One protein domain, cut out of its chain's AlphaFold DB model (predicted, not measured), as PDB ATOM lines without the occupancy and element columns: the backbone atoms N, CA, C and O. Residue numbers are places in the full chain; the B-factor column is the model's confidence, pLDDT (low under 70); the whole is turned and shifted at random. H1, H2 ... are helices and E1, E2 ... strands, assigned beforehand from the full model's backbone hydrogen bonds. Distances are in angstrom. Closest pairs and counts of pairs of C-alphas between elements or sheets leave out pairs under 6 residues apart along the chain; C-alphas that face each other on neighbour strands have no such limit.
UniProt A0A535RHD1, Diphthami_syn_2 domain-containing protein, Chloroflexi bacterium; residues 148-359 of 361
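AT A GLANCE: This is residues 148 to 359 of the 361 residues of the protein "Diphthami_syn_2 domain-containing protein" of Chloroflexi bacterium (UniProt A0A535RHD1). Two sheets stand on either side of a pair of helices, H1 and H2, which pack on both: a parallel five-strand sheet with H3 and H4 over its other face, and an antiparallel four-strand sheet. H5 and H6 run side by side in opposite ways, at a shallow tilt of 28 degrees; H5 only grazes the second sheet, with its residues 276 to 277, and H6 is not on it. The printed part has 212 residues with six named helices and nine named strands, in the order E1 H1 E2 H2 E3 H3 E4 H4 E5 H5 E6 H6 E7 E8 E9, class mixed. The sheets run E3 E2 E1 E4 E5 and E7 E6 E9 E8. The whole is compact, with a radius of gyration of the C-alphas of 16.2 A and spans of 46 by 37 by 34 A.

HOW THE PARTS SIT: E1, residues 148 to 150, H1, 155 to 166, and E2, 171 to 179, form a strand-helix-strand unit, two parallel neighbour strands with a helix between, its crossover right-handed; N 149 and O 173 are 2.9 A apart. H2, 192 to 202, is on the same face as H1, and E3, 206 to 211, is parallel to E2, with N 209 and O 176 at 2.8 A. H3, 216 to 229, is on the opposite face at a height over the sheet of 7.6 A. E4, 234 to 236, is the parallel neighbour of E1, with N 236 and O 148 at 2.8 A, within hydrogen-bond range. H4, 243 to 255, only just touches H3, with 3 pairs of C-alphas within 8 A, closest Leu 224 and Val 253 at 6.6 A. E5, 259 to 261, is parallel to E4, with N 235 and O 259 at 2.8 A. H5, 269 to 278, only grazes the second sheet. E6, 282 to 289, bends by 58 degrees at residue 286. H6, 306 to 312, only just touches H5, with 3 pairs within 8 A, the closest C-alphas, Arg 274 and Leu 307, at 6.9 A. E7, 324 to 330, is antiparallel to E6, with N 329 and O 282 at 2.8 A. E8, 340 to 348, and E9, 351 to 358, form a hairpin, with N 353 and O 346 at 2.8 A; N 288 of E6 and O 352 are 2.9 A apart. Every O i to N i+4 pair is within hydrogen-bond range in H1, H2, H3, H5 and H6; H4 has 8 of 9.

IN THESE COORDINATES: E1 begins at C-alpha 148 (337.909, 216.613, 229.931), and E9 ends at C-alpha 358 (360.124, 220.227, 240.208). E2 is 24.3 A long, E9 22.9 A, H3 19.9 A.

THE WHOLE: The C-alphas farthest apart, Glu 229 and Gly 312, are 47.8 A apart. The printed part has no cut. The links E2 to H2, E6 to H6 and H6 to E7 are long. No printed residue is under 70 in pLDDT.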
ATOM      1  N   ALA A 148     336.645 217.126 229.420       98.50
ATOM      2  CA  ALA A 148     337.909 216.613 229.931       98.50
ATOM      3  C   ALA A 148     338.949 216.675 228.807       98.50
ATOM      4  O   ALA A 148     338.580 216.687 227.635       98.50
ATOM      5  N   LEU A 149     340.239 216.688 229.130       98.62
ATOM      6  CA  LEU A 149     341.300 216.637 228.122       98.62
ATOM      7  C   LEU A 149     342.326 215.553 228.457       98.62
ATOM      8  O   LEU A 149     342.787 215.476 229.598       98.62
ATOM      9  N   MET A 150     342.677 214.723 227.471       97.88
ATOM     10  CA  MET A 150     343.705 213.686 227.609       97.88
ATOM     11  C   MET A 150     345.091 214.333 227.676       97.88
ATOM     12  O   MET A 150     345.656 214.777 226.678       97.88
ATOM     13  N   TRP A 151     345.631 214.418 228.888       97.56
ATOM     14  CA  TRP A 151     346.852 215.145 229.195       97.56
ATOM     15  C   TRP A 151     348.051 214.198 229.264       97.56
ATOM     16  O   TRP A 151     348.307 213.560 230.288       97.56
ATOM     17  N   SER A 152     348.820 214.121 228.177       94.88
ATOM     18  CA  SER A 152     350.127 213.445 228.165       94.88
ATOM     19  C   SER A 152     351.226 214.259 228.859       94.88
ATOM     20  O   SER A 152     352.271 213.717 229.213       94.88
ATOM     21  N   GLY A 153     351.003 215.566 229.030       95.56
ATOM     22  CA  GLY A 153     352.015 216.527 229.461       95.56
ATOM     23  C   GLY A 153     352.935 217.008 228.337       95.56
ATOM     24  O   GLY A 153     353.797 217.839 228.604       95.56
ATOM     25  N   GLY A 154     352.774 216.521 227.102       96.62
ATOM     26  CA  GLY A 154     353.560 216.950 225.940       96.62
ATOM     27  C   GLY A 154     353.069 218.234 225.268       96.62
ATOM     28  O   GLY A 154     351.998 218.757 225.579       96.62
ATOM     29  N   LYS A 155     353.857 218.726 224.303       96.81
ATOM     30  CA  LYS A 155     353.529 219.911 223.483       96.81
ATOM     31  C   LYS A 155     352.154 219.810 222.799       96.81
ATOM     32  O   LYS A 155     351.444 220.804 222.712       96.81
ATOM     33  N   ASP A 156     351.755 218.613 222.379       96.69
ATOM     34  CA  ASP A 156     350.568 218.367 221.548       96.69
ATOM     35  C   ASP A 156     349.276 218.458 222.366       96.69
ATOM     36  O   ASP A 156     348.328 219.131 221.966       96.69
ATOM     37  N   SER A 157     349.266 217.896 223.584       97.25
ATOM     38  CA  SER A 157     348.152 218.084 224.524       97.25
ATOM     39  C   SER A 157     348.067 219.529 225.039       97.25
ATOM     40  O   SER A 157     346.964 220.032 225.258       97.25
ATOM     41  N   ALA A 158     349.195 220.244 225.143       98.19
ATOM     42  CA  ALA A 158     349.208 221.681 225.427       98.19
ATOM     43  C   ALA A 158     348.649 222.526 224.262       98.19
ATOM     44  O   ALA A 158     347.866 223.448 224.502       98.19
ATOM     45  N   LEU A 159     348.982 222.195 223.009       98.38
ATOM     46  CA  LEU A 159     348.445 222.860 221.817       98.38
ATOM     47  C   LEU A 159     346.941 222.589 221.651       98.38
ATOM     48  O   LEU A 159     346.165 223.523 221.449       98.38
ATOM     49  N   ALA A 160     346.507 221.339 221.838       98.38
ATOM     50  CA  ALA A 160     345.095 220.965 221.840       98.38
ATOM     51  C   ALA A 160     344.299 221.713 222.927       98.38
ATOM     52  O   ALA A 160     343.209 222.211 222.650       98.38
ATOM     53  N   LEU A 161     344.858 221.878 224.136       98.56
ATOM     54  CA  LEU A 161     344.250 222.684 225.203       98.56
ATOM     55  C   LEU A 161     344.160 224.174 224.834       98.56
ATOM     56  O   LEU A 161     343.131 224.806 225.084       98.56
ATOM     57  N   HIS A 162     345.212 224.741 224.235       98.19
ATOM     58  CA  HIS A 162     345.203 226.129 223.772       98.19
ATOM     59  C   HIS A 162     344.125 226.359 222.705       98.19
ATOM     60  O   HIS A 162     343.317 227.285 222.835       98.19
ATOM     61  N   ARG A 163     344.064 225.498 221.685       98.06
ATOM     62  CA  ARG A 163     343.071 225.587 220.609       98.06
ATOM     63  C   ARG A 163     341.648 225.335 221.093       98.06
ATOM     64  O   ARG A 163     340.758 226.084 220.707       98.06
ATOM     65  N   ALA A 164     341.433 224.367 221.988       98.12
ATOM     66  CA  ALA A 164     340.127 224.134 222.604       98.12
ATOM     67  C   ALA A 164     339.615 225.400 223.310       98.12
ATOM     68  O   ALA A 164     338.539 225.901 222.978       98.12
ATOM     69  N   ARG A 165     340.427 225.990 224.199       96.94
ATOM     70  CA  ARG A 165     340.094 227.259 224.873       96.94
ATOM     71  C   ARG A 165     339.845 228.396 223.873       96.94
ATOM     72  O   ARG A 165     338.885 229.142 224.035       96.94
ATOM     73  N   SER A 166     340.655 228.500 222.818       96.75
ATOM     74  CA  SER A 166     340.517 229.530 221.771       96.75
ATOM     75  C   SER A 166     339.254 229.365 220.913       96.75
ATOM     76  O   SER A 166     338.700 230.355 220.443       96.75
ATOM     77  N   ALA A 167     338.759 228.135 220.755       96.69
ATOM     78  CA  ALA A 167     337.482 227.819 220.115       96.69
ATOM     79  C   ALA A 167     336.262 227.986 221.050       96.69
ATOM     80  O   ALA A 167     335.132 227.743 220.629       96.69
ATOM     81  N   GLY A 168     336.466 228.390 222.310       96.69
ATOM     82  CA  GLY A 168     335.409 228.522 223.317       96.69
ATOM     83  C   GLY A 168     335.001 227.209 223.999       96.69
ATOM     84  O   GLY A 168     333.979 227.174 224.678       96.69
ATOM     85  N   ILE A 169     335.780 226.133 223.838       97.25
ATOM     86  CA  ILE A 169     335.528 224.832 224.472       97.25
ATOM     87  C   ILE A 169     335.999 224.892 225.932       97.25
ATOM     88  O   ILE A 169     337.190 225.041 226.222       97.25
ATOM     89  N   GLU A 170     335.057 224.760 226.865       97.56
ATOM     90  CA  GLU A 170     335.321 224.863 228.300       97.56
ATOM     91  C   GLU A 170     335.904 223.553 228.866       97.56
ATOM     92  O   GLU A 170     335.188 222.672 229.351       97.56
ATOM     93  N   VAL A 171     337.231 223.411 228.809       98.25
ATOM     94  CA  VAL A 171     337.939 222.283 229.435       98.25
ATOM     95  C   VAL A 171     337.952 222.454 230.960       98.25
ATOM     96  O   VAL A 171     338.601 223.365 231.469       98.25
ATOM     97  N   LYS A 172     337.262 221.563 231.693       98.06
ATOM     98  CA  LYS A 172     337.105 221.597 233.166       98.06
ATOM     99  C   LYS A 172     338.049 220.654 233.924       98.06
ATOM    100  O   LYS A 172     338.179 220.789 235.139       98.06
ATOM    101  N   ARG A 173     338.699 219.691 233.255       98.06
ATOM    102  CA  ARG A 173     339.581 218.695 233.901       98.06
ATOM    103  C   ARG A 173     340.652 218.154 232.954       98.06
ATOM    104  O   ARG A 173     340.378 217.923 231.780       98.06
ATOM    105  N   LEU A 174     341.841 217.882 233.486       98.62
ATOM    106  CA  LEU A 174     342.878 217.092 232.817       98.62
ATOM    107  C   LEU A 174     342.774 215.631 233.281       98.62
ATOM    108  O   LEU A 174     342.759 215.379 234.484       98.62
ATOM    109  N   LEU A 175     342.720 214.671 232.357       97.88
ATOM    110  CA  LEU A 175     342.799 213.234 232.653       97.88
ATOM    111  C   LEU A 175     344.164 212.722 232.192       97.88
ATOM    112  O   LEU A 175     344.560 212.994 231.061       97.88
ATOM    113  N   SER A 176     344.887 211.971 233.022       97.31
ATOM    114  CA  SER A 176     346.179 211.406 232.618       97.31
ATOM    115  C   SER A 176     346.379 209.999 233.159       97.31
ATOM    116  O   SER A 176     346.152 209.744 234.340       97.31
ATOM    117  N   PHE A 177     346.833 209.086 232.303       96.06
ATOM    118  CA  PHE A 177     347.120 207.704 232.676       96.06
ATOM    119  C   PHE A 177     348.625 207.493 232.812       96.06
ATOM    120  O   PHE A 177     349.396 207.765 231.891       96.06
ATOM    121  N   TYR A 178     349.037 206.968 233.961       95.62
ATOM    122  CA  TYR A 178     350.434 206.696 234.271       95.62
ATOM    123  C   TYR A 178     350.632 205.228 234.644       95.62
ATOM    124  O   TYR A 178     349.724 204.553 235.133       95.62
ATOM    125  N   ASP A 179     351.839 204.722 234.410       94.50
ATOM    126  CA  ASP A 179     352.212 203.388 234.846       94.50
ATOM    127  C   ASP A 179     352.333 203.337 236.375       94.50
ATOM    128  O   ASP A 179     353.143 204.047 236.981       94.50
ATOM    129  N   ALA A 180     351.508 202.498 237.003       93.69
ATOM    130  CA  ALA A 180     351.375 202.452 238.457       93.69
ATOM    131  C   ALA A 180     352.658 202.003 239.185       93.69
ATOM    132  O   ALA A 180     352.857 202.390 240.334       93.69
ATOM    133  N   ALA A 181     353.522 201.216 238.533       93.00
ATOM    134  CA  ALA A 181     354.758 200.711 239.130       93.00
ATOM    135  C   ALA A 181     355.891 201.755 239.113       93.00
ATOM    136  O   ALA A 181     356.649 201.866 240.073       93.00
ATOM    137  N   THR A 182     355.999 202.536 238.036       91.44
ATOM    138  CA  THR A 182     357.066 203.537 237.845       91.44
ATOM    139  C   THR A 182     356.665 204.966 238.216       91.44
ATOM    140  O   THR A 182     357.540 205.833 238.300       91.44
ATOM    141  N   GLY A 183     355.372 205.247 238.418       93.31
ATOM    142  CA  GLY A 183     354.862 206.586 238.738       93.31
ATOM    143  C   GLY A 183     355.040 207.603 237.602       93.31
ATOM    144  O   GLY A 183     355.186 208.802 237.865       93.31
ATOM    145  N   ARG A 184     355.091 207.130 236.348       93.00
ATOM    146  CA  ARG A 184     355.408 207.929 235.152       93.00
ATOM    147  C   ARG A 184     354.411 207.701 234.015       93.00
ATOM    148  O   ARG A 184     353.891 206.601 233.843       93.00
ATOM    149  N   VAL A 185     354.177 208.733 233.208       91.19
ATOM    150  CA  VAL A 185     353.474 208.609 231.922       91.19
ATOM    151  C   VAL A 185     354.296 207.710 231.003       91.19
ATOM    152  O   VAL A 185     355.499 207.931 230.826       91.19
ATOM    153  N   ARG A 186     353.657 206.691 230.418       82.50
ATOM    154  CA  ARG A 186     354.324 205.785 229.472       82.50
ATOM    155  C   ARG A 186     354.804 206.561 228.241       82.50
ATOM    156  O   ARG A 186     354.155 207.512 227.815       82.50
ATOM    157  N   PHE A 187     355.958 206.162 227.708       77.88
ATOM    158  CA  PHE A 187     356.689 206.795 226.594       77.88
ATOM    159  C   PHE A 187     357.225 208.220 226.865       77.88
ATOM    160  O   PHE A 187     358.401 208.476 226.619       77.88
ATOM    161  N   HIS A 188     356.443 209.113 227.486       81.38
ATOM    162  CA  HIS A 188     356.877 210.468 227.871       81.38
ATOM    163  C   HIS A 188     357.869 210.517 229.045       81.38
ATOM    164  O   HIS A 188     358.464 211.571 229.281       81.38
ATOM    165  N   ALA A 189     357.993 209.438 229.829       81.88
ATOM    166  CA  ALA A 189     358.823 209.322 231.042       81.88
ATOM    167  C   ALA A 189     358.520 210.336 232.174       81.88
ATOM    168  O   ALA A 189     359.149 210.311 233.231       81.88
ATOM    169  N   THR A 190     357.524 211.204 231.987       90.69
ATOM    170  CA  THR A 190     357.166 212.295 232.900       90.69
ATOM    171  C   THR A 190     356.590 211.744 234.204       90.69
ATOM    172  O   THR A 190     355.611 211.000 234.185       90.69
ATOM    173  N   ARG A 191     357.172 212.118 235.352       94.62
ATOM    174  CA  ARG A 191     356.662 211.760 236.690       94.62
ATOM    175  C   ARG A 191     355.306 212.424 236.952       94.62
ATOM    176  O   ARG A 191     355.135 213.595 236.625       94.62
ATOM    177  N   VAL A 192     354.386 211.744 237.644       95.38
ATOM    178  CA  VAL A 192     353.055 212.304 237.996       95.38
ATOM    179  C   VAL A 192     353.148 213.641 238.746       95.38
ATOM    180  O   VAL A 192     352.349 214.538 238.496       95.38
ATOM    181  N   ALA A 193     354.164 213.830 239.595       95.31
ATOM    182  CA  ALA A 193     354.406 215.106 240.279       95.31
ATOM    183  C   ALA A 193     354.636 216.289 239.311       95.31
ATOM    184  O   ALA A 193     354.234 217.410 239.610       95.31
ATOM    185  N   MET A 194     355.227 216.046 238.135       97.12
ATOM    186  CA  MET A 194     355.400 217.073 237.102       97.12
ATOM    187  C   MET A 194     354.097 217.359 236.352       97.12
ATOM    188  O   MET A 194     353.853 218.509 235.998       97.12
ATOM    189  N   LEU A 195     353.227 216.357 236.168       97.12
ATOM    190  CA  LEU A 195     351.877 216.587 235.641       97.12
ATOM    191  C   LEU A 195     351.036 217.434 236.600       97.12
ATOM    192  O   LEU A 195     350.297 218.305 236.153       97.12
ATOM    193  N   GLN A 196     351.157 217.204 237.913       97.62
ATOM    194  CA  GLN A 196     350.483 218.039 238.908       97.62
ATOM    195  C   GLN A 196     350.994 219.483 238.827       97.62
ATOM    196  O   GLN A 196     350.193 220.404 238.723       97.62
ATOM    197  N   ALA A 197     352.315 219.680 238.742       97.69
ATOM    198  CA  ALA A 197     352.904 221.007 238.569       97.69
ATOM    199  C   ALA A 197     352.454 221.714 237.270       97.69
ATOM    200  O   ALA A 197     352.302 222.937 237.271       97.69
ATOM    201  N   GLN A 198     352.196 220.968 236.183       98.25
ATOM    202  CA  GLN A 198     351.534 221.494 234.982       98.25
ATOM    203  C   GLN A 198     350.085 221.893 235.269       98.25
ATOM    204  O   GLN A 198     349.695 223.009 234.951       98.25
ATOM    205  N   ALA A 199     349.289 221.021 235.886       98.38
ATOM    206  CA  ALA A 199     347.880 221.271 236.186       98.38
ATOM    207  C   ALA A 199     347.677 222.510 237.086       98.38
ATOM    208  O   ALA A 199     346.875 223.390 236.765       98.38
ATOM    209  N   ASP A 200     348.507 222.642 238.125       98.19
ATOM    210  CA  ASP A 200     348.573 223.792 239.037       98.19
ATOM    211  C   ASP A 200     349.020 225.094 238.342       98.19
ATOM    212  O   ASP A 200     348.806 226.192 238.862       98.19
ATOM    213  N   ALA A 201     349.700 224.997 237.198       98.31
ATOM    214  CA  ALA A 201     350.107 226.132 236.370       98.31
ATOM    215  C   ALA A 201     349.088 226.449 235.259       98.31
ATOM    216  O   ALA A 201     348.952 227.602 234.862       98.31
ATOM    217  N   ILE A 202     348.346 225.445 234.787       98.50
ATOM    218  CA  ILE A 202     347.245 225.532 233.810       98.50
ATOM    219  C   ILE A 202     345.948 226.053 234.451       98.50
ATOM    220  O   ILE A 202     345.076 226.572 233.744       98.50
ATOM    221  N   GLY A 203     345.818 225.914 235.775       98.19
ATOM    222  CA  GLY A 203     344.630 226.292 236.540       98.19
ATOM    223  C   GLY A 203     343.481 225.287 236.419       98.19
ATOM    224  O   GLY A 203     342.324 225.691 236.483       98.19
ATOM    225  N   LEU A 204     343.778 223.999 236.203       98.31
ATOM    226  CA  LEU A 204     342.775 222.935 236.062       98.31
ATOM    227  C   LEU A 204     343.067 221.754 236.998       98.31
ATOM    228  O   LEU A 204     344.233 221.432 237.217       98.31
ATOM    229  N   PRO A 205     342.038 221.058 237.517       98.12
ATOM    230  CA  PRO A 205     342.236 219.847 238.301       98.12
ATOM    231  C   PRO A 205     342.787 218.713 237.425       98.12
ATOM    232  O   PRO A 205     342.269 218.443 236.336       98.12
ATOM    233  N   LEU A 206     343.805 218.018 237.937       98.44
ATOM    234  CA  LEU A 206     344.335 216.789 237.354       98.44
ATOM    235  C   LEU A 206     343.692 215.565 237.999       98.44
ATOM    236  O   LEU A 206     343.699 215.402 239.217       98.44
ATOM    237  N   TRP A 207     343.226 214.654 237.158       97.75
ATOM    238  CA  TRP A 207     342.862 213.302 237.533       97.75
ATOM    239  C   TRP A 207     343.909 212.347 236.960       97.75
ATOM    240  O   TRP A 207     343.856 211.946 235.797       97.75
ATOM    241  N   ALA A 208     344.909 212.037 237.784       97.06
ATOM    242  CA  ALA A 208     345.963 211.086 237.461       97.06
ATOM    243  C   ALA A 208     345.520 209.662 237.840       97.06
ATOM    244  O   ALA A 208     345.192 209.395 238.997       97.06
ATOM    245  N   ILE A 209     345.532 208.737 236.880       97.12
ATOM    246  CA  ILE A 209     345.105 207.347 237.055       97.12
ATOM    247  C   ILE A 209     346.280 206.392 236.856       97.12
ATOM    248  O   ILE A 209     346.783 206.216 235.747       97.12
ATOM    249  N   GLY A 210     346.673 205.729 237.944       96.44
ATOM    250  CA  GLY A 210     347.627 204.626 237.903       96.44
ATOM    251  C   GLY A 210     346.992 203.387 237.271       96.44
ATOM    252  O   GLY A 210     345.915 202.953 237.690       96.44
ATOM    253  N   THR A 211     347.657 202.814 236.269       96.00
ATOM    254  CA  THR A 211     347.204 201.610 235.560       96.00
ATOM    255  C   THR A 211     348.382 200.785 235.038       96.00
ATOM    256  O   THR A 211     349.397 201.337 234.606       96.00
ATOM    257  N   THR A 212     348.264 199.455 235.031       94.44
ATOM    258  CA  THR A 212     349.200 198.590 234.289       94.44
ATOM    259  C   THR A 212     348.987 198.707 232.768       94.44
ATOM    260  O   THR A 212     348.238 199.560 232.282       94.44
ATOM    261  N   TRP A 213     349.672 197.881 231.970       87.94
ATOM    262  CA  TRP A 213     349.381 197.765 230.536       87.94
ATOM    263  C   TRP A 213     348.063 197.017 230.284       87.94
ATOM    264  O   TRP A 213     347.192 197.512 229.574       87.94
ATOM    265  N   SER A 214     347.884 195.860 230.926       94.06
ATOM    266  CA  SER A 214     346.719 194.978 230.773       94.06
ATOM    267  C   SER A 214     345.397 195.590 231.241       94.06
ATOM    268  O   SER A 214     344.346 195.258 230.704       94.06
ATOM    269  N   GLU A 215     345.430 196.484 232.228       94.50
ATOM    270  CA  GLU A 215     344.222 197.127 232.766       94.50
ATOM    271  C   GLU A 215     343.827 198.407 232.020       94.50
ATOM    272  O   GLU A 215     342.751 198.940 232.288       94.50
ATOM    273  N   MET A 216     344.679 198.922 231.124       93.00
ATOM    274  CA  MET A 216     344.563 200.278 230.570       93.00
ATOM    275  C   MET A 216     343.174 200.528 229.975       93.00
ATOM    276  O   MET A 216     342.475 201.448 230.392       93.00
ATOM    277  N   GLU A 217     342.725 199.661 229.069       94.31
ATOM    278  CA  GLU A 217     341.438 199.811 228.388       94.31
ATOM    279  C   GLU A 217     340.234 199.732 229.344       94.31
ATOM    280  O   GLU A 217     339.271 200.492 229.206       94.31
ATOM    281  N   ALA A 218     340.304 198.858 230.354       95.88
ATOM    282  CA  ALA A 218     339.269 198.736 231.376       95.88
ATOM    283  C   ALA A 218     339.224 199.978 232.281       95.88
ATOM    284  O   ALA A 218     338.140 200.458 232.615       95.88
ATOM    285  N   ARG A 219     340.388 200.545 232.632       96.69
ATOM    286  CA  ARG A 219     340.467 201.814 233.365       96.69
ATOM    287  C   ARG A 219     339.957 202.973 232.523       96.69
ATOM    288  O   ARG A 219     339.095 203.686 233.014       96.69
ATOM    289  N   LEU A 220     340.381 203.127 231.268       97.12
ATOM    290  CA  LEU A 220     339.857 204.176 230.386       97.12
ATOM    291  C   LEU A 220     338.326 204.129 230.311       97.12
ATOM    292  O   LEU A 220     337.677 205.147 230.518       97.12
ATOM    293  N   SER A 221     337.756 202.944 230.091       97.31
ATOM    294  CA  SER A 221     336.302 202.760 230.004       97.31
ATOM    295  C   SER A 221     335.580 203.149 231.305       97.31
ATOM    296  O   SER A 221     334.525 203.777 231.256       97.31
ATOM    297  N   LEU A 222     336.166 202.835 232.470       97.94
ATOM    298  CA  LEU A 222     335.643 203.228 233.784       97.94
ATOM    299  C   LEU A 222     335.700 204.746 234.012       97.94
ATOM    300  O   LEU A 222     334.712 205.334 234.447       97.94
ATOM    301  N   GLU A 223     336.841 205.385 233.744       98.19
ATOM    302  CA  GLU A 223     336.997 206.825 233.987       98.19
ATOM    303  C   GLU A 223     336.185 207.666 232.976       98.19
ATOM    304  O   GLU A 223     335.652 208.709 233.344       98.19
ATOM    305  N   LEU A 224     335.999 207.189 231.734       98.44
ATOM    306  CA  LEU A 224     335.058 207.783 230.769       98.44
ATOM    307  C   LEU A 224     333.603 207.688 231.254       98.44
ATOM    308  O   LEU A 224     332.872 208.671 231.168       98.44
ATOM    309  N   GLY A 225     333.193 206.540 231.808       98.06
ATOM    310  CA  GLY A 225     331.866 206.388 232.414       98.06
ATOM    311  C   GLY A 225     331.625 207.401 233.537       98.06
ATOM    312  O   GLY A 225     330.596 208.068 233.550       98.06
ATOM    313  N   ARG A 226     332.619 207.608 234.410       97.81
ATOM    314  CA  ARG A 226     332.545 208.623 235.475       97.81
ATOM    315  C   ARG A 226     332.457 210.053 234.945       97.81
ATOM    316  O   ARG A 226     331.727 210.853 235.511       97.81
ATOM    317  N   LEU A 227     333.158 210.390 233.859       97.94
ATOM    318  CA  LEU A 227     333.024 211.709 233.229       97.94
ATOM    319  C   LEU A 227     331.594 211.950 232.711       97.94
ATOM    320  O   LEU A 227     331.072 213.052 232.870       97.94
ATOM    321  N   ALA A 228     330.934 210.926 232.161       97.44
ATOM    322  CA  ALA A 228     329.525 211.012 231.776       97.44
ATOM    323  C   ALA A 228     328.585 211.123 232.998       97.44
ATOM    324  O   ALA A 228     327.660 211.934 232.984       97.44
ATOM    325  N   GLU A 229     328.845 210.378 234.081       97.19
ATOM    326  CA  GLU A 229     328.113 210.489 235.360       97.19
ATOM    327  C   GLU A 229     328.276 211.874 236.021       97.19
ATOM    328  O   GLU A 229     327.330 212.393 236.611       97.19
ATOM    329  N   GLU A 230     329.446 212.503 235.883       96.38
ATOM    330  CA  GLU A 230     329.731 213.876 236.325       96.38
ATOM    331  C   GLU A 230     329.187 214.963 235.372       96.38
ATOM    332  O   GLU A 230     329.337 216.154 235.649       96.38
ATOM    333  N   GLY A 231     328.543 214.590 234.260       96.94
ATOM    334  CA  GLY A 231     327.906 215.531 233.335       96.94
ATOM    335  C   GLY A 231     328.869 216.300 232.423       96.94
ATOM    336  O   GLY A 231     328.545 217.405 231.984       96.94
ATOM    337  N   PHE A 232     330.048 215.748 232.121       98.06
ATOM    338  CA  PHE A 232     330.898 216.270 231.046       98.06
ATOM    339  C   PHE A 232     330.219 216.062 229.681       98.06
ATOM    340  O   PHE A 232     329.550 215.055 229.464       98.06
ATOM    341  N   ALA A 233     330.396 216.998 228.744       98.00
ATOM    342  CA  ALA A 233     329.858 216.861 227.386       98.00
ATOM    343  C   ALA A 233     330.764 216.003 226.492       98.00
ATOM    344  O   ALA A 233     330.286 215.318 225.589       98.00
ATOM    345  N   GLY A 234     332.076 216.031 226.738       98.06
ATOM    346  CA  GLY A 234     333.035 215.383 225.858       98.06
ATOM    347  C   GLY A 234     334.462 215.319 226.379       98.06
ATOM    348  O   GLY A 234     334.789 215.717 227.502       98.06
ATOM    349  N   VAL A 235     335.324 214.812 225.505       98.50
ATOM    350  CA  VAL A 235     336.753 214.623 225.711       98.50
ATOM    351  C   VAL A 235     337.517 215.266 224.560       98.50
ATOM    352  O   VAL A 235     337.247 214.993 223.393       98.50
ATOM    353  N   VAL A 236     338.500 216.092 224.907       98.56
ATOM    354  CA  VAL A 236     339.494 216.650 223.991       98.56
ATOM    355  C   VAL A 236     340.750 215.776 224.002       98.56
ATOM    356  O   VAL A 236     341.238 215.386 225.066       98.56
ATOM    357  N   LEU A 237     341.296 215.487 222.825       97.69
ATOM    358  CA  LEU A 237     342.545 214.757 222.630       97.69
ATOM    359  C   LEU A 237     343.538 215.576 221.791       97.69
ATOM    360  O   LEU A 237     343.180 216.582 221.174       97.69
ATOM    361  N   GLY A 238     344.802 215.152 221.827       93.75
ATOM    362  CA  GLY A 238     345.937 215.791 221.154       93.75
ATOM    363  C   GLY A 238     346.615 214.883 220.130       93.75
ATOM    364  O   GLY A 238     347.822 214.988 219.948       93.75
ATOM    365  N   ASP A 239     345.866 213.967 219.521       91.56
ATOM    366  CA  ASP A 239     346.318 213.123 218.414       91.56
ATOM    367  C   ASP A 239     346.344 213.936 217.105       91.56
ATOM    368  O   ASP A 239     345.417 214.709 216.841       91.56
ATOM    369  N   ILE A 240     347.379 213.764 216.269       89.44
ATOM    370  CA  ILE A 240     347.522 214.537 215.020       89.44
ATOM    371  C   ILE A 240     347.055 213.733 213.804       89.44
ATOM    372  O   ILE A 240     346.257 214.241 213.014       89.44
ATOM    373  N   HIS A 241     347.555 212.506 213.601       87.31
ATOM    374  CA  HIS A 241     347.256 211.768 212.358       87.31
ATOM    375  C   HIS A 241     347.190 210.229 212.438       87.31
ATOM    376  O   HIS A 241     346.894 209.579 211.430       87.31
ATOM    377  N   LEU A 242     347.415 209.610 213.601       87.81
ATOM    378  CA  LEU A 242     347.390 208.146 213.749       87.81
ATOM    379  C   LEU A 242     345.953 207.588 213.760       87.81
ATOM    380  O   LEU A 242     345.340 207.404 214.810       87.81
ATOM    381  N   ALA A 243     345.397 207.321 212.572       89.81
ATOM    382  CA  ALA A 243     343.969 207.019 212.370       89.81
ATOM    383  C   ALA A 243     343.427 205.859 213.228       89.81
ATOM    384  O   ALA A 243     342.304 205.937 213.726       89.81
ATOM    385  N   ASP A 244     344.225 204.811 213.446       90.50
ATOM    386  CA  ASP A 244     343.842 203.680 214.298       90.50
ATOM    387  C   ASP A 244     343.785 204.049 215.791       90.50
ATOM    388  O   ASP A 244     342.947 203.507 216.516       90.50
ATOM    389  N   VAL A 245     344.625 204.991 216.244       90.69
ATOM    390  CA  VAL A 245     344.664 205.495 217.630       90.69
ATOM    391  C   VAL A 245     343.463 206.399 217.890       90.69
ATOM    392  O   VAL A 245     342.684 206.102 218.800       90.69
ATOM    393  N   ARG A 246     343.222 207.394 217.018       93.19
ATOM    394  CA  ARG A 246     341.977 208.185 217.009       93.19
ATOM    395  C   ARG A 246     340.766 207.267 217.096       93.19
ATOM    396  O   ARG A 246     339.962 207.383 218.014       93.19
ATOM    397  N   ALA A 247     340.639 206.322 216.164       94.81
ATOM    398  CA  ALA A 247     339.460 205.470 216.086       94.81
ATOM    399  C   ALA A 247     339.331 204.537 217.309       94.81
ATOM    400  O   ALA A 247     338.223 204.121 217.656       94.81
ATOM    401  N   TRP A 248     340.436 204.194 217.981       95.69
ATOM    402  CA  TRP A 248     340.427 203.458 219.248       95.69
ATOM    403  C   TRP A 248     339.883 204.315 220.406       95.69
ATOM    404  O   TRP A 248     339.075 203.804 221.188       95.69
ATOM    405  N   TYR A 249     340.228 205.601 220.491       96.56
ATOM    406  CA  TYR A 249     339.633 206.518 221.470       96.56
ATOM    407  C   TYR A 249     338.182 206.885 221.127       96.56
ATOM    408  O   TYR A 249     337.298 206.692 221.960       96.56
ATOM    409  N   GLU A 250     337.914 207.310 219.893       97.38
ATOM    410  CA  GLU A 250     336.612 207.781 219.399       97.38
ATOM    411  C   GLU A 250     335.501 206.755 219.656       97.38
ATOM    412  O   GLU A 250     334.446 207.099 220.193       97.38
ATOM    413  N   ARG A 251     335.762 205.463 219.399       97.75
ATOM    414  CA  ARG A 251     334.821 204.367 219.705       97.75
ATOM    415  C   ARG A 251     334.511 204.192 221.195       97.75
ATOM    416  O   ARG A 251     333.469 203.630 221.508       97.75
ATOM    417  N   ARG A 252     335.396 204.604 222.109       97.56
ATOM    418  CA  ARG A 252     335.219 204.441 223.566       97.56
ATOM    419  C   ARG A 252     334.635 205.687 224.216       97.56
ATOM    420  O   ARG A 252     333.738 205.560 225.042       97.56
ATOM    421  N   VAL A 253     335.067 206.871 223.782       98.12
ATOM    422  CA  VAL A 253     334.480 208.160 224.175       98.12
ATOM    423  C   VAL A 253     333.000 208.202 223.769       98.12
ATOM    424  O   VAL A 253     332.134 208.368 224.624       98.12
ATOM    425  N   THR A 254     332.683 207.901 222.504       97.94
ATOM    426  CA  THR A 254     331.284 207.878 222.033       97.94
ATOM    427  C   THR A 254     330.444 206.758 222.656       97.94
ATOM    428  O   THR A 254     329.258 206.964 222.911       97.94
ATOM    429  N   ALA A 255     331.032 205.598 222.979       97.75
ATOM    430  CA  ALA A 255     330.328 204.526 223.695       97.75
ATOM    431  C   ALA A 255     329.992 204.879 225.157       97.75
ATOM    432  O   ALA A 255     329.036 204.331 225.701       97.75
ATOM    433  N   ALA A 256     330.728 205.810 225.774       97.69
ATOM    434  CA  ALA A 256     330.393 206.390 227.077       97.69
ATOM    435  C   ALA A 256     329.341 207.520 226.990       97.69
ATOM    436  O   ALA A 256     328.965 208.080 228.015       97.69
ATOM    437  N   GLY A 257     328.858 207.863 225.787       97.62
ATOM    438  CA  GLY A 257     327.913 208.966 225.566       97.62
ATOM    439  C   GLY A 257     328.559 210.355 225.490       97.62
ATOM    440  O   GLY A 257     327.838 211.349 225.497       97.62
ATOM    441  N   LEU A 258     329.891 210.425 225.406       98.31
ATOM    442  CA  LEU A 258     330.674 211.661 225.359       98.31
ATOM    443  C   LEU A 258     331.018 212.050 223.909       98.31
ATOM    444  O   LEU A 258     331.225 211.190 223.049       98.31
ATOM    445  N   GLU A 259     331.129 213.350 223.633       98.25
ATOM    446  CA  GLU A 259     331.689 213.863 222.376       98.25
ATOM    447  C   GLU A 259     333.215 213.659 222.318       98.25
ATOM    448  O   GLU A 259     333.907 213.791 223.326       98.25
ATOM    449  N   HIS A 260     333.753 213.358 221.132       97.88
ATOM    450  CA  HIS A 260     335.188 213.167 220.882       97.88
ATOM    451  C   HIS A 260     335.730 214.311 220.017       97.88
ATOM    452  O   HIS A 260     335.304 214.462 218.870       97.88
ATOM    453  N   LEU A 261     336.664 215.107 220.548       97.75
ATOM    454  CA  LEU A 261     337.225 216.288 219.882       97.75
ATOM    455  C   LEU A 261     338.754 216.217 219.776       97.75
ATOM    456  O   LEU A 261     339.440 215.980 220.762       97.75
ATOM    457  N   GLU A 262     339.301 216.530 218.602       96.25
ATOM    458  CA  GLU A 262     340.750 216.614 218.351       96.25
ATOM    459  C   GLU A 262     341.076 217.941 217.634       96.25
ATOM    460  O   GLU A 262     341.006 218.014 216.406       96.25
ATOM    461  N   PRO A 263     341.414 219.019 218.369       96.69
ATOM    462  CA  PRO A 263     341.624 220.357 217.804       96.69
ATOM    463  C   PRO A 263     342.868 220.529 216.914       96.69
ATOM    464  O   PRO A 263     343.133 221.652 216.491       96.69
ATOM    465  N   ILE A 264     343.650 219.470 216.680       96.19
ATOM    466  CA  ILE A 264     344.879 219.461 215.857       96.19
ATOM    467  C   ILE A 264     344.895 218.328 214.809       96.19
ATOM    468  O   ILE A 264     345.931 218.040 214.212       96.19
ATOM    469  N   TRP A 265     343.756 217.664 214.585       95.69
ATOM    470  CA  TRP A 265     343.680 216.479 213.729       95.69
ATOM    471  C   TRP A 265     343.822 216.779 212.230       95.69
ATOM    472  O   TRP A 265     343.168 217.671 211.693       95.69
ATOM    473  N   SER A 266     344.583 215.935 211.524       92.38
ATOM    474  CA  SER A 266     344.881 216.022 210.082       92.38
ATOM    475  C   SER A 266     345.612 217.295 209.635       92.38
ATOM    476  O   SER A 266     345.626 217.601 208.441       92.38
ATOM    477  N   GLU A 267     346.250 218.017 210.555       94.00
ATOM    478  CA  GLU A 267     347.063 219.190 210.230       94.00
ATOM    479  C   GLU A 267     348.554 218.848 210.075       94.00
ATOM    480  O   GLU A 267     349.033 217.884 210.680       94.00
ATOM    481  N   PRO A 268     349.323 219.599 209.258       95.81
ATOM    482  CA  PRO A 268     350.728 219.291 209.021       95.81
ATOM    483  C   PRO A 268     351.567 219.423 210.308       95.81
ATOM    484  O   PRO A 268     351.615 220.511 210.887       95.81
ATOM    485  N   PRO A 269     352.319 218.386 210.731       95.38
ATOM    486  CA  PRO A 269     353.143 218.439 211.946       95.38
ATOM    487  C   PRO A 269     354.124 219.627 212.004       95.38
ATOM    488  O   PRO A 269     354.346 220.214 213.061       95.38
ATOM    489  N   ALA A 270     354.670 220.051 210.856       96.25
ATOM    490  CA  ALA A 270     355.548 221.224 210.760       96.25
ATOM    491  C   ALA A 270     354.826 222.567 210.996       96.25
ATOM    492  O   ALA A 270     355.465 223.550 211.367       96.25
ATOM    493  N   GLU A 271     353.514 222.632 210.763       97.19
ATOM    494  CA  GLU A 271     352.683 223.813 211.023       97.19
ATOM    495  C   GLU A 271     352.214 223.832 212.481       97.19
ATOM    496  O   GLU A 271     352.327 224.868 213.130       97.19
ATOM    497  N   LEU A 272     351.837 222.675 213.037       97.50
ATOM    498  CA  LEU A 272     351.507 222.522 214.459       97.50
ATOM    499  C   LEU A 272     352.693 222.848 215.379       97.50
ATOM    500  O   LEU A 272     352.538 223.598 216.343       97.50
ATOM    501  N   LEU A 273     353.899 222.353 215.070       97.69
ATOM    502  CA  LEU A 273     355.104 222.721 215.821       97.69
ATOM    503  C   LEU A 273     355.413 224.223 215.694       97.69
ATOM    504  O   LEU A 273     355.820 224.842 216.679       97.69
ATOM    505  N   ARG A 274     355.208 224.821 214.510       97.69
ATOM    506  CA  ARG A 274     355.390 226.266 214.312       97.69
ATOM    507  C   ARG A 274     354.424 227.060 215.186       97.69
ATOM    508  O   ARG A 274     354.880 227.901 215.953       97.69
ATOM    509  N   GLU A 275     353.128 226.751 215.138       97.94
ATOM    510  CA  GLU A 275     352.105 227.405 215.962       97.94
ATOM    511  C   GLU A 275     352.410 227.261 217.456       97.94
ATOM    512  O   GLU A 275     352.355 228.249 218.190       97.94
ATOM    513  N   PHE A 276     352.795 226.064 217.915       98.31
ATOM    514  CA  PHE A 276     353.183 225.850 219.307       98.31
ATOM    515  C   PHE A 276     354.322 226.790 219.721       98.31
ATOM    516  O   PHE A 276     354.219 227.458 220.742       98.31
ATOM    517  N   VAL A 277     355.379 226.911 218.917       97.88
ATOM    518  CA  VAL A 277     356.538 227.752 219.259       97.88
ATOM    519  C   VAL A 277     356.253 229.255 219.100       97.88
ATOM    520  O   VAL A 277     356.670 230.045 219.955       97.88
ATOM    521  N   GLU A 278     355.531 229.666 218.057       97.38
ATOM    522  CA  GLU A 278     355.203 231.073 217.764       97.38
ATOM    523  C   GLU A 278     354.149 231.648 218.719       97.38
ATOM    524  O   GLU A 278     354.265 232.803 219.126       97.38
ATOM    525  N   SER A 279     353.187 230.836 219.176       96.94
ATOM    526  CA  SER A 279     352.224 231.216 220.226       96.94
ATOM    527  C   SER A 279     352.853 231.349 221.625       96.94
ATOM    528  O   SER A 279     352.185 231.770 222.568       96.94
ATOM    529  N   GLY A 280     354.143 231.021 221.769       97.38
ATOM    530  CA  GLY A 280     354.903 231.101 223.020       97.38
ATOM    531  C   GLY A 280     355.082 229.764 223.746       97.38
ATOM    532  O   GLY A 280     355.778 229.723 224.756       97.38
ATOM    533  N   GLY A 281     354.517 228.672 223.229       98.12
ATOM    534  CA  GLY A 281     354.679 227.315 223.751       98.12
ATOM    535  C   GLY A 281     356.136 226.874 223.851       98.12
ATOM    536  O   GLY A 281     356.909 226.978 222.896       98.12
ATOM    537  N   ARG A 282     356.525 226.358 225.020       98.19
ATOM    538  CA  ARG A 282     357.837 225.734 225.239       98.19
ATOM    539  C   ARG A 282     357.655 224.355 225.840       98.19
ATOM    540  O   ARG A 282     356.930 224.176 226.817       98.19
ATOM    541  N   ALA A 283     358.353 223.387 225.266       98.19
ATOM    542  CA  ALA A 283     358.472 222.040 225.780       98.19
ATOM    543  C   ALA A 283     359.941 221.606 225.781       98.19
ATOM    544  O   ALA A 283     360.746 222.137 225.019       98.19
ATOM    545  N   VAL A 284     360.297 220.656 226.641       97.81
ATOM    546  CA  VAL A 284     361.630 220.038 226.700       97.81
ATOM    547  C   VAL A 284     361.537 218.565 226.307       97.81
ATOM    548  O   VAL A 284     360.569 217.895 226.664       97.81
ATOM    549  N   LEU A 285     362.517 218.055 225.560       97.56
ATOM    550  CA  LEU A 285     362.578 216.651 225.140       97.56
ATOM    551  C   LEU A 285     362.945 215.738 226.320       97.56
ATOM    552  O   LEU A 285     364.046 215.829 226.865       97.56
ATOM    553  N   THR A 286     362.023 214.847 226.694       96.31
ATOM    554  CA  THR A 286     362.144 213.918 227.833       96.31
ATOM    555  C   THR A 286     362.420 212.474 227.425       96.31
ATOM    556  O   THR A 286     362.847 211.685 228.266       96.31
ATOM    557  N   CYS A 287     362.199 212.117 226.160       96.00
ATOM    558  CA  CYS A 287     362.502 210.803 225.595       96.00
ATOM    559  C   CYS A 287     362.961 210.967 224.140       96.00
ATOM    560  O   CYS A 287     362.438 211.842 223.450       96.00
ATOM    561  N   VAL A 288     363.916 210.154 223.682       96.69
ATOM    562  CA  VAL A 288     364.493 210.195 222.325       96.69
ATOM    563  C   VAL A 288     364.763 208.769 221.825       96.69
ATOM    564  O   VAL A 288     365.390 207.987 222.544       96.69
ATOM    565  N   ASP A 289     364.321 208.441 220.606       96.06
ATOM    566  CA  ASP A 289     364.663 207.201 219.884       96.06
ATOM    567  C   ASP A 289     366.096 207.293 219.329       96.06
ATOM    568  O   ASP A 289     366.366 208.020 218.367       96.06
ATOM    569  N   LEU A 290     367.021 206.532 219.921       95.62
ATOM    570  CA  LEU A 290     368.442 206.537 219.557       95.62
ATOM    571  C   LEU A 290     368.729 205.903 218.185       95.62
ATOM    572  O   LEU A 290     369.854 206.001 217.696       95.62
ATOM    573  N   ALA A 291     367.746 205.255 217.549       94.88
ATOM    574  CA  ALA A 291     367.867 204.783 216.171       94.88
ATOM    575  C   ALA A 291     367.577 205.884 215.132       94.88
ATOM    576  O   ALA A 291     367.805 205.661 213.941       94.88
ATOM    577  N   ARG A 292     367.074 207.055 215.555       95.00
ATOM    578  CA  ARG A 292     366.651 208.151 214.660       95.00
ATOM    579  C   ARG A 292     367.200 209.524 215.030       95.00
ATOM    580  O   ARG A 292     367.420 210.340 214.141       95.00
ATOM    581  N   LEU A 293     367.412 209.787 216.317       96.06
ATOM    582  CA  LEU A 293     367.917 211.056 216.833       96.06
ATOM    583  C   LEU A 293     369.109 210.822 217.764       96.06
ATOM    584  O   LEU A 293     369.144 209.877 218.549       96.06
ATOM    585  N   ASP A 294     370.091 211.717 217.686       95.25
ATOM    586  CA  ASP A 294     371.267 211.668 218.554       95.25
ATOM    587  C   ASP A 294     370.924 211.989 220.025       95.25
ATOM    588  O   ASP A 294     370.021 212.771 220.327       95.25
ATOM    589  N   ALA A 295     371.709 211.445 220.958       95.56
ATOM    590  CA  ALA A 295     371.527 211.649 222.394       95.56
ATOM    591  C   ALA A 295     371.606 213.127 222.843       95.56
ATOM    592  O   ALA A 295     371.096 213.462 223.915       95.56
ATOM    593  N   SER A 296     372.205 214.025 222.047       95.75
ATOM    594  CA  SER A 296     372.219 215.476 222.299       95.75
ATOM    595  C   SER A 296     370.854 216.164 222.159       95.75
ATOM    596  O   SER A 296     370.690 217.277 222.660       95.75
ATOM    597  N   TRP A 297     369.853 215.514 221.554       97.12
ATOM    598  CA  TRP A 297     368.473 216.017 221.524       97.12
ATOM    599  C   TRP A 297     367.776 215.937 222.891       97.12
ATOM    600  O   TRP A 297     366.824 216.677 223.143       97.12
ATOM    601  N   LEU A 298     368.252 215.080 223.799       96.94
ATOM    602  CA  LEU A 298     367.665 214.918 225.125       96.94
ATOM    603  C   LEU A 298     367.870 216.171 225.991       96.94
ATOM    604  O   LEU A 298     368.998 216.601 226.233       96.94
ATOM    605  N   GLY A 299     366.779 216.725 226.520       96.75
ATOM    606  CA  GLY A 299     366.799 217.983 227.265       96.75
ATOM    607  C   GLY A 299     366.830 219.238 226.384       96.75
ATOM    608  O   GLY A 299     366.899 220.343 226.920       96.75
ATOM    609  N   ARG A 300     366.750 219.107 225.050       97.31
ATOM    610  CA  ARG A 300     366.580 220.256 224.151       97.31
ATOM    611  C   ARG A 300     365.183 220.865 224.318       97.31
ATOM    612  O   ARG A 300     364.202 220.137 224.460       97.31
ATOM    613  N   VAL A 301     365.097 222.194 224.273       97.94
ATOM    614  CA  VAL A 301     363.833 222.948 224.313       97.94
ATOM    615  C   VAL A 301     363.316 223.211 222.894       97.94
ATOM    616  O   VAL A 301     364.099 223.451 221.977       97.94
ATOM    617  N   THR A 302     361.995 223.205 222.715       97.19
ATOM    618  CA  THR A 302     361.314 223.641 221.486       97.19
ATOM    619  C   THR A 302     361.333 225.174 221.384       97.19
ATOM    620  O   THR A 302     360.367 225.865 221.716       97.19
ATOM    621  N   ASP A 303     362.486 225.712 221.003       94.88
ATOM    622  CA  ASP A 303     362.720 227.132 220.733       94.88
ATOM    623  C   ASP A 303     362.434 227.500 219.251       94.88
ATOM    624  O   ASP A 303     362.179 226.606 218.438       94.88
ATOM    625  N   PRO A 304     362.471 228.791 218.853       93.94
ATOM    626  CA  PRO A 304     362.264 229.216 217.458       93.94
ATOM    627  C   PRO A 304     363.219 228.613 216.412       93.94
ATOM    628  O   PRO A 304     362.913 228.663 215.227       93.94
ATOM    629  N   GLY A 305     364.357 228.038 216.814       95.50
ATOM    630  CA  GLY A 305     365.270 227.292 215.941       95.50
ATOM    631  C   GLY A 305     365.053 225.773 215.956       95.50
ATOM    632  O   GLY A 305     365.756 225.049 215.247       95.50
ATOM    633  N   PHE A 306     364.113 225.257 216.754       97.06
ATOM    634  CA  PHE A 306     363.856 223.821 216.869       97.06
ATOM    635  C   PHE A 306     363.241 223.236 215.590       97.06
ATOM    636  O   PHE A 306     363.675 222.168 215.168       97.06
ATOM    637  N   LEU A 307     362.297 223.937 214.945       96.50
ATOM    638  CA  LEU A 307     361.621 223.472 213.722       96.50
ATOM    639  C   LEU A 307     362.607 223.206 212.574       96.50
ATOM    640  O   LEU A 307     362.649 222.103 212.037       96.50
ATOM    641  N   GLU A 308     363.449 224.184 212.244       96.75
ATOM    642  CA  GLU A 308     364.452 224.035 211.180       96.75
ATOM    643  C   GLU A 308     365.459 222.922 211.503       96.75
ATOM    644  O   GLU A 308     365.876 222.166 210.626       96.75
ATOM    645  N   ALA A 309     365.819 222.761 212.780       96.94
ATOM    646  CA  ALA A 309     366.747 221.723 213.199       96.94
ATOM    647  C   ALA A 309     366.139 220.309 213.181       96.94
ATOM    648  O   ALA A 309     366.856 219.366 212.855       96.94
ATOM    649  N   ILE A 310     364.861 220.132 213.547       96.75
ATOM    650  CA  ILE A 310     364.214 218.807 213.573       96.75
ATOM    651  C   ILE A 310     363.869 218.344 212.150       96.75
ATOM    652  O   ILE A 310     364.097 217.184 211.812       96.75
ATOM    653  N   LEU A 311     363.474 219.274 211.269       95.50
ATOM    654  CA  LEU A 311     363.377 219.029 209.827       95.50
ATOM    655  C   LEU A 311     364.750 218.679 209.228       95.50
ATOM    656  O   LEU A 311     364.859 217.736 208.448       95.50
ATOM    657  N   GLY A 312     365.812 219.377 209.647       96.31
ATOM    658  CA  GLY A 312     367.196 219.066 209.274       96.31
ATOM    659  C   GLY A 312     367.707 217.703 209.770       96.31
ATOM    660  O   GLY A 312     368.652 217.172 209.191       96.31
ATOM    661  N   ALA A 313     367.075 217.115 210.792       94.75
ATOM    662  CA  ALA A 313     367.349 215.753 211.257       94.75
ATOM    663  C   ALA A 313     366.586 214.669 210.466       94.75
ATOM    664  O   ALA A 313     366.899 213.490 210.601       94.75
ATOM    665  N   GLY A 314     365.614 215.045 209.623       94.31
ATOM    666  CA  GLY A 314     364.891 214.116 208.747       94.31
ATOM    667  C   GLY A 314     363.850 213.228 209.441       94.31
ATOM    668  O   GLY A 314     363.498 212.182 208.895       94.31
ATOM    669  N   VAL A 315     363.363 213.626 210.619       94.88
ATOM    670  CA  VAL A 315     362.310 212.929 211.385       94.88
ATOM    671  C   VAL A 315     360.989 213.705 211.361       94.88
ATOM    672  O   VAL A 315     360.957 214.854 210.914       94.88
ATOM    673  N   ASP A 316     359.896 213.113 211.855       94.56
ATOM    674  CA  ASP A 316     358.654 213.867 212.040       94.56
ATOM    675  C   ASP A 316     358.857 215.029 213.040       94.56
ATOM    676  O   ASP A 316     359.373 214.815 214.143       94.56
ATOM    677  N   PRO A 317     358.460 216.270 212.698       94.75
ATOM    678  CA  PRO A 317     358.705 217.429 213.550       94.75
ATOM    679  C   PRO A 317     357.855 217.428 214.829       94.75
ATOM    680  O   PRO A 317     358.213 218.131 215.774       94.75
ATOM    681  N   CYS A 318     356.790 216.625 214.922       94.81
ATOM    682  CA  CYS A 318     356.075 216.372 216.173       94.81
ATOM    683  C   CYS A 318     356.557 215.113 216.918       94.81
ATOM    684  O   CYS A 318     356.308 215.015 218.119       94.81
ATOM    685  N   GLY A 319     357.282 214.202 216.271       93.19
ATOM    686  CA  GLY A 319     357.706 212.933 216.865       93.19
ATOM    687  C   GLY A 319     356.597 211.872 216.901       93.19
ATOM    688  O   GLY A 319     356.675 210.940 217.700       93.19
ATOM    689  N   GLU A 320     355.565 212.008 216.058       89.88
ATOM    690  CA  GLU A 320     354.376 211.131 216.037       89.88
ATOM    691  C   GLU A 320     354.699 209.649 215.757       89.88
ATOM    692  O   GLU A 320     353.925 208.768 216.127       89.88
ATOM    693  N   ASN A 321     355.854 209.334 215.156       88.69
ATOM    694  CA  ASN A 321     356.296 207.952 214.942       88.69
ATOM    695  C   ASN A 321     357.161 207.424 216.105       88.69
ATOM    696  O   ASN A 321     357.830 206.395 215.943       88.69
ATOM    697  N   GLY A 322     357.181 208.123 217.245       90.12
ATOM    698  CA  GLY A 322     357.946 207.794 218.448       90.12
ATOM    699  C   GLY A 322     359.376 208.342 218.472       90.12
ATOM    700  O   GLY A 322     360.170 207.891 219.292       90.12
ATOM    701  N   GLU A 323     359.737 209.278 217.585       95.12
ATOM    702  CA  GLU A 323     361.119 209.775 217.475       95.12
ATOM    703  C   GLU A 323     361.585 210.532 218.724       95.12
ATOM    704  O   GLU A 323     362.745 210.425 219.129       95.12
ATOM    705  N   TYR A 324     360.676 211.273 219.359       96.06
ATOM    706  CA  TYR A 324     360.897 211.896 220.656       96.06
ATOM    707  C   TYR A 324     359.576 212.099 221.406       96.06
ATOM    708  O   TYR A 324     358.519 212.245 220.798       96.06
ATOM    709  N   HIS A 325     359.645 212.198 222.733       96.25
ATOM    710  CA  HIS A 325     358.554 212.739 223.549       96.25
ATOM    711  C   HIS A 325     359.008 213.998 224.280       96.25
ATOM    712  O   HIS A 325     360.198 214.211 224.530       96.25
ATOM    713  N   SER A 326     358.039 214.843 224.624       97.06
ATOM    714  CA  SER A 326     358.275 216.135 225.259       97.06
ATOM    715  C   SER A 326     357.431 216.339 226.516       97.06
ATOM    716  O   SER A 326     356.431 215.647 226.734       97.06
ATOM    717  N   PHE A 327     357.839 217.331 227.307       97.94
ATOM    718  CA  PHE A 327     357.116 217.901 228.438       97.94
ATOM    719  C   PHE A 327     356.927 219.406 228.218       97.94
ATOM    720  O   PHE A 327     357.911 220.145 228.175       97.94
ATOM    721  N   ALA A 328     355.685 219.865 228.064       98.06
ATOM    722  CA  ALA A 328     355.342 221.279 227.929       98.06
ATOM    723  C   ALA A 328     355.433 222.000 229.282       98.06
ATOM    724  O   ALA A 328     354.902 221.520 230.281       98.06
ATOM    725  N   PHE A 329     356.088 223.157 229.328       98.12
ATOM    726  CA  PHE A 329     356.326 223.895 230.573       98.12
ATOM    727  C   PHE A 329     356.021 225.394 230.489       98.12
ATOM    728  O   PHE A 329     356.047 226.060 231.520       98.12
ATOM    729  N   ASP A 330     355.738 225.934 229.304       98.25
ATOM    730  CA  ASP A 330     355.347 227.336 229.117       98.25
ATOM    731  C   ASP A 330     354.447 227.494 227.879       98.25
ATOM    732  O   ASP A 330     354.365 226.584 227.045       98.25
ATOM    733  N   GLY A 331     353.785 228.646 227.754       97.12
ATOM    734  CA  GLY A 331     352.912 229.015 226.635       97.12
ATOM    735  C   GLY A 331     351.441 229.235 227.011       97.12
ATOM    736  O   GLY A 331     351.069 229.130 228.177       97.12
ATOM    737  N   PRO A 332     350.559 229.489 226.025       97.31
ATOM    738  CA  PRO A 332     349.193 229.991 226.244       97.31
ATOM    739  C   PRO A 332     348.213 228.969 226.853       97.31
ATOM    740  O   PRO A 332     347.067 229.300 227.161       97.31
ATOM    741  N   ALA A 333     348.644 227.721 227.049       96.44
ATOM    742  CA  ALA A 333     347.936 226.735 227.861       96.44
ATOM    743  C   ALA A 333     348.099 226.986 229.379       96.44
ATOM    744  O   ALA A 333     347.248 226.571 230.169       96.44
ATOM    745  N   PHE A 334     349.166 227.676 229.785       98.12
ATOM    746  CA  PHE A 334     349.573 227.885 231.171       98.12
ATOM    747  C   PHE A 334     349.311 229.336 231.613       98.12
ATOM    748  O   PHE A 334     349.505 230.277 230.851       98.12
ATOM    749  N   GLY A 335     348.905 229.534 232.869       97.38
ATOM    750  CA  GLY A 335     348.836 230.856 233.506       97.38
ATOM    751  C   GLY A 335     350.180 231.340 234.072       97.38
ATOM    752  O   GLY A 335     350.307 232.503 234.446       97.38
ATOM    753  N   ARG A 336     351.175 230.448 234.158       97.50
ATOM    754  CA  ARG A 336     352.571 230.711 234.549       97.50
ATOM    755  C   ARG A 336     353.478 229.576 234.044       97.50
ATOM    756  O   ARG A 336     352.984 228.455 233.932       97.50
ATOM    757  N   PRO A 337     354.787 229.796 233.845       97.69
ATOM    758  CA  PRO A 337     355.713 228.707 233.548       97.69
ATOM    759  C   PRO A 337     355.784 227.657 234.673       97.69
ATOM    760  O   PRO A 337     355.621 227.962 235.862       97.69
ATOM    761  N   VAL A 338     356.080 226.413 234.298       98.00
ATOM    762  CA  VAL A 338     356.349 225.287 235.201       98.00
ATOM    763  C   VAL A 338     357.857 225.185 235.422       98.00
ATOM    764  O   VAL A 338     358.601 224.829 234.511       98.00
ATOM    765  N   GLY A 339     358.324 225.481 236.637       96.94
ATOM    766  CA  GLY A 339     359.735 225.332 236.998       96.94
ATOM    767  C   GLY A 339     360.154 223.861 237.044       96.94
ATOM    768  O   GLY A 339     359.593 223.082 237.817       96.94
ATOM    769  N   TRP A 340     361.161 223.487 236.253       96.31
ATOM    770  CA  TRP A 340     361.709 222.131 236.196       96.31
ATOM    771  C   TRP A 340     363.239 222.130 236.269       96.31
ATOM    772  O   TRP A 340     363.900 223.076 235.845       96.31
ATOM    773  N   GLU A 341     363.797 221.041 236.788       96.06
ATOM    774  CA  GLU A 341     365.231 220.761 236.844       96.06
ATOM    775  C   GLU A 341     365.521 219.385 236.219       96.06
ATOM    776  O   GLU A 341     364.711 218.456 236.307       96.06
ATOM    777  N   ALA A 342     366.669 219.262 235.548       95.25
ATOM    778  CA  ALA A 342     367.093 218.030 234.887       95.25
ATOM    779  C   ALA A 342     367.556 216.991 235.921       95.25
ATOM    780  O   ALA A 342     368.525 217.216 236.644       95.25
ATOM    781  N   GLY A 343     366.859 215.857 235.985       93.94
ATOM    782  CA  GLY A 343     367.154 214.751 236.888       93.94
ATOM    783  C   GLY A 343     368.000 213.645 236.250       93.94
ATOM    784  O   GLY A 343     368.862 213.874 235.402       93.94
ATOM    785  N   GLU A 344     367.738 212.414 236.687       93.75
ATOM    786  CA  GLU A 344     368.366 211.194 236.172       93.75
ATOM    787  C   GLU A 344     368.151 211.026 234.657       93.75
ATOM    788  O   GLU A 344     367.039 211.191 234.150       93.75
ATOM    789  N   ARG A 345     369.204 210.608 233.942       95.06
ATOM    790  CA  ARG A 345     369.085 210.052 232.588       95.06
ATOM    791  C   ARG A 345     369.009 208.529 232.668       95.06
ATOM    792  O   ARG A 345     369.886 207.920 233.278       95.06
ATOM    793  N   ARG A 346     368.011 207.918 232.028       91.38
ATOM    794  CA  ARG A 346     367.864 206.454 231.928       91.38
ATOM    795  C   ARG A 346     367.956 205.989 230.485       91.38
ATOM    796  O   ARG A 346     367.422 206.646 229.596       91.38
ATOM    797  N   SER A 347     368.560 204.826 230.287       90.81
ATOM    798  CA  SER A 347     368.550 204.114 229.011       90.81
ATOM    799  C   SER A 347     367.573 202.947 229.092       90.81
ATOM    800  O   SER A 347     367.788 202.021 229.871       90.81
ATOM    801  N   GLU A 348     366.534 202.985 228.267       83.75
ATOM    802  CA  GLU A 348     365.694 201.831 227.941       83.75
ATOM    803  C   GLU A 348     366.180 201.216 226.611       83.75
ATOM    804  O   GLU A 348     366.926 201.867 225.871       83.75
ATOM    805  N   PRO A 349     365.789 199.981 226.247       87.12
ATOM    806  CA  PRO A 349     366.179 199.381 224.970       87.12
ATOM    807  C   PRO A 349     365.738 200.227 223.758       87.12
ATOM    808  O   PRO A 349     364.568 200.241 223.387       87.12
ATOM    809  N   GLY A 350     366.694 200.937 223.146       89.12
ATOM    810  CA  GLY A 350     366.484 201.843 222.007       89.12
ATOM    811  C   GLY A 350     366.200 203.309 222.368       89.12
ATOM    812  O   GLY A 350     366.359 204.169 221.508       89.12
ATOM    813  N   PHE A 351     365.859 203.626 223.621       93.81
ATOM    814  CA  PHE A 351     365.411 204.966 224.019       93.81
ATOM    815  C   PHE A 351     366.261 205.563 225.137       93.81
ATOM    816  O   PHE A 351     366.576 204.896 226.125       93.81
ATOM    817  N   LEU A 352     366.561 206.857 225.033       95.25
ATOM    818  CA  LEU A 352     367.162 207.633 226.114       95.25
ATOM    819  C   LEU A 352     366.109 208.553 226.736       95.25
ATOM    820  O   LEU A 352     365.428 209.286 226.025       95.25
ATOM    821  N   GLN A 353     365.986 208.521 228.062       95.56
ATOM    822  CA  GLN A 353     365.026 209.303 228.839       95.56
ATOM    823  C   GLN A 353     365.722 210.290 229.777       95.56
ATOM    824  O   GLN A 353     366.803 210.010 230.297       95.56
ATOM    825  N   LEU A 354     365.050 211.404 230.059       95.25
ATOM    826  CA  LEU A 354     365.410 212.395 231.068       95.25
ATOM    827  C   LEU A 354     364.248 212.543 232.050       95.25
ATOM    828  O   LEU A 354     363.152 212.948 231.666       95.25
ATOM    829  N   ASP A 355     364.493 212.256 233.326       93.56
ATOM    830  CA  ASP A 355     363.574 212.672 234.378       93.56
ATOM    831  C   ASP A 355     363.586 214.193 234.519       93.56
ATOM    832  O   ASP A 355     364.642 214.823 234.575       93.56
ATOM    833  N   LEU A 356     362.396 214.759 234.684       95.25
ATOM    834  CA  LEU A 356     362.219 216.123 235.159       95.25
ATOM    835  C   LEU A 356     361.802 216.092 236.627       95.25
ATOM    836  O   LEU A 356     360.968 215.276 237.036       95.25
ATOM    837  N   LEU A 357     362.402 216.983 237.406       94.06
ATOM    838  CA  LEU A 357     362.100 217.213 238.815       94.06
ATOM    839  C   LEU A 357     361.501 218.622 238.972       94.06
ATOM    840  O   LEU A 357     361.864 219.503 238.189       94.06
ATOM    841  N   PRO A 358     360.608 218.874 239.946       91.69
ATOM    842  CA  PRO A 358     360.124 220.227 240.208       91.69
ATOM    843  C   PRO A 358     361.296 221.116 240.623       91.69
ATOM    844  O   PRO A 358     362.100 220.700 241.461       91.69
ATOM    845  N   SER A 359     361.405 222.323 240.061       89.62
ATOM    846  CA  SER A 359     362.447 223.251 240.508       89.62
ATOM    847  C   SER A 359     362.169 223.733 241.933       89.62
ATOM    848  O   SER A 359     361.018 223.927 242.323       89.62
TER     849      SER A 359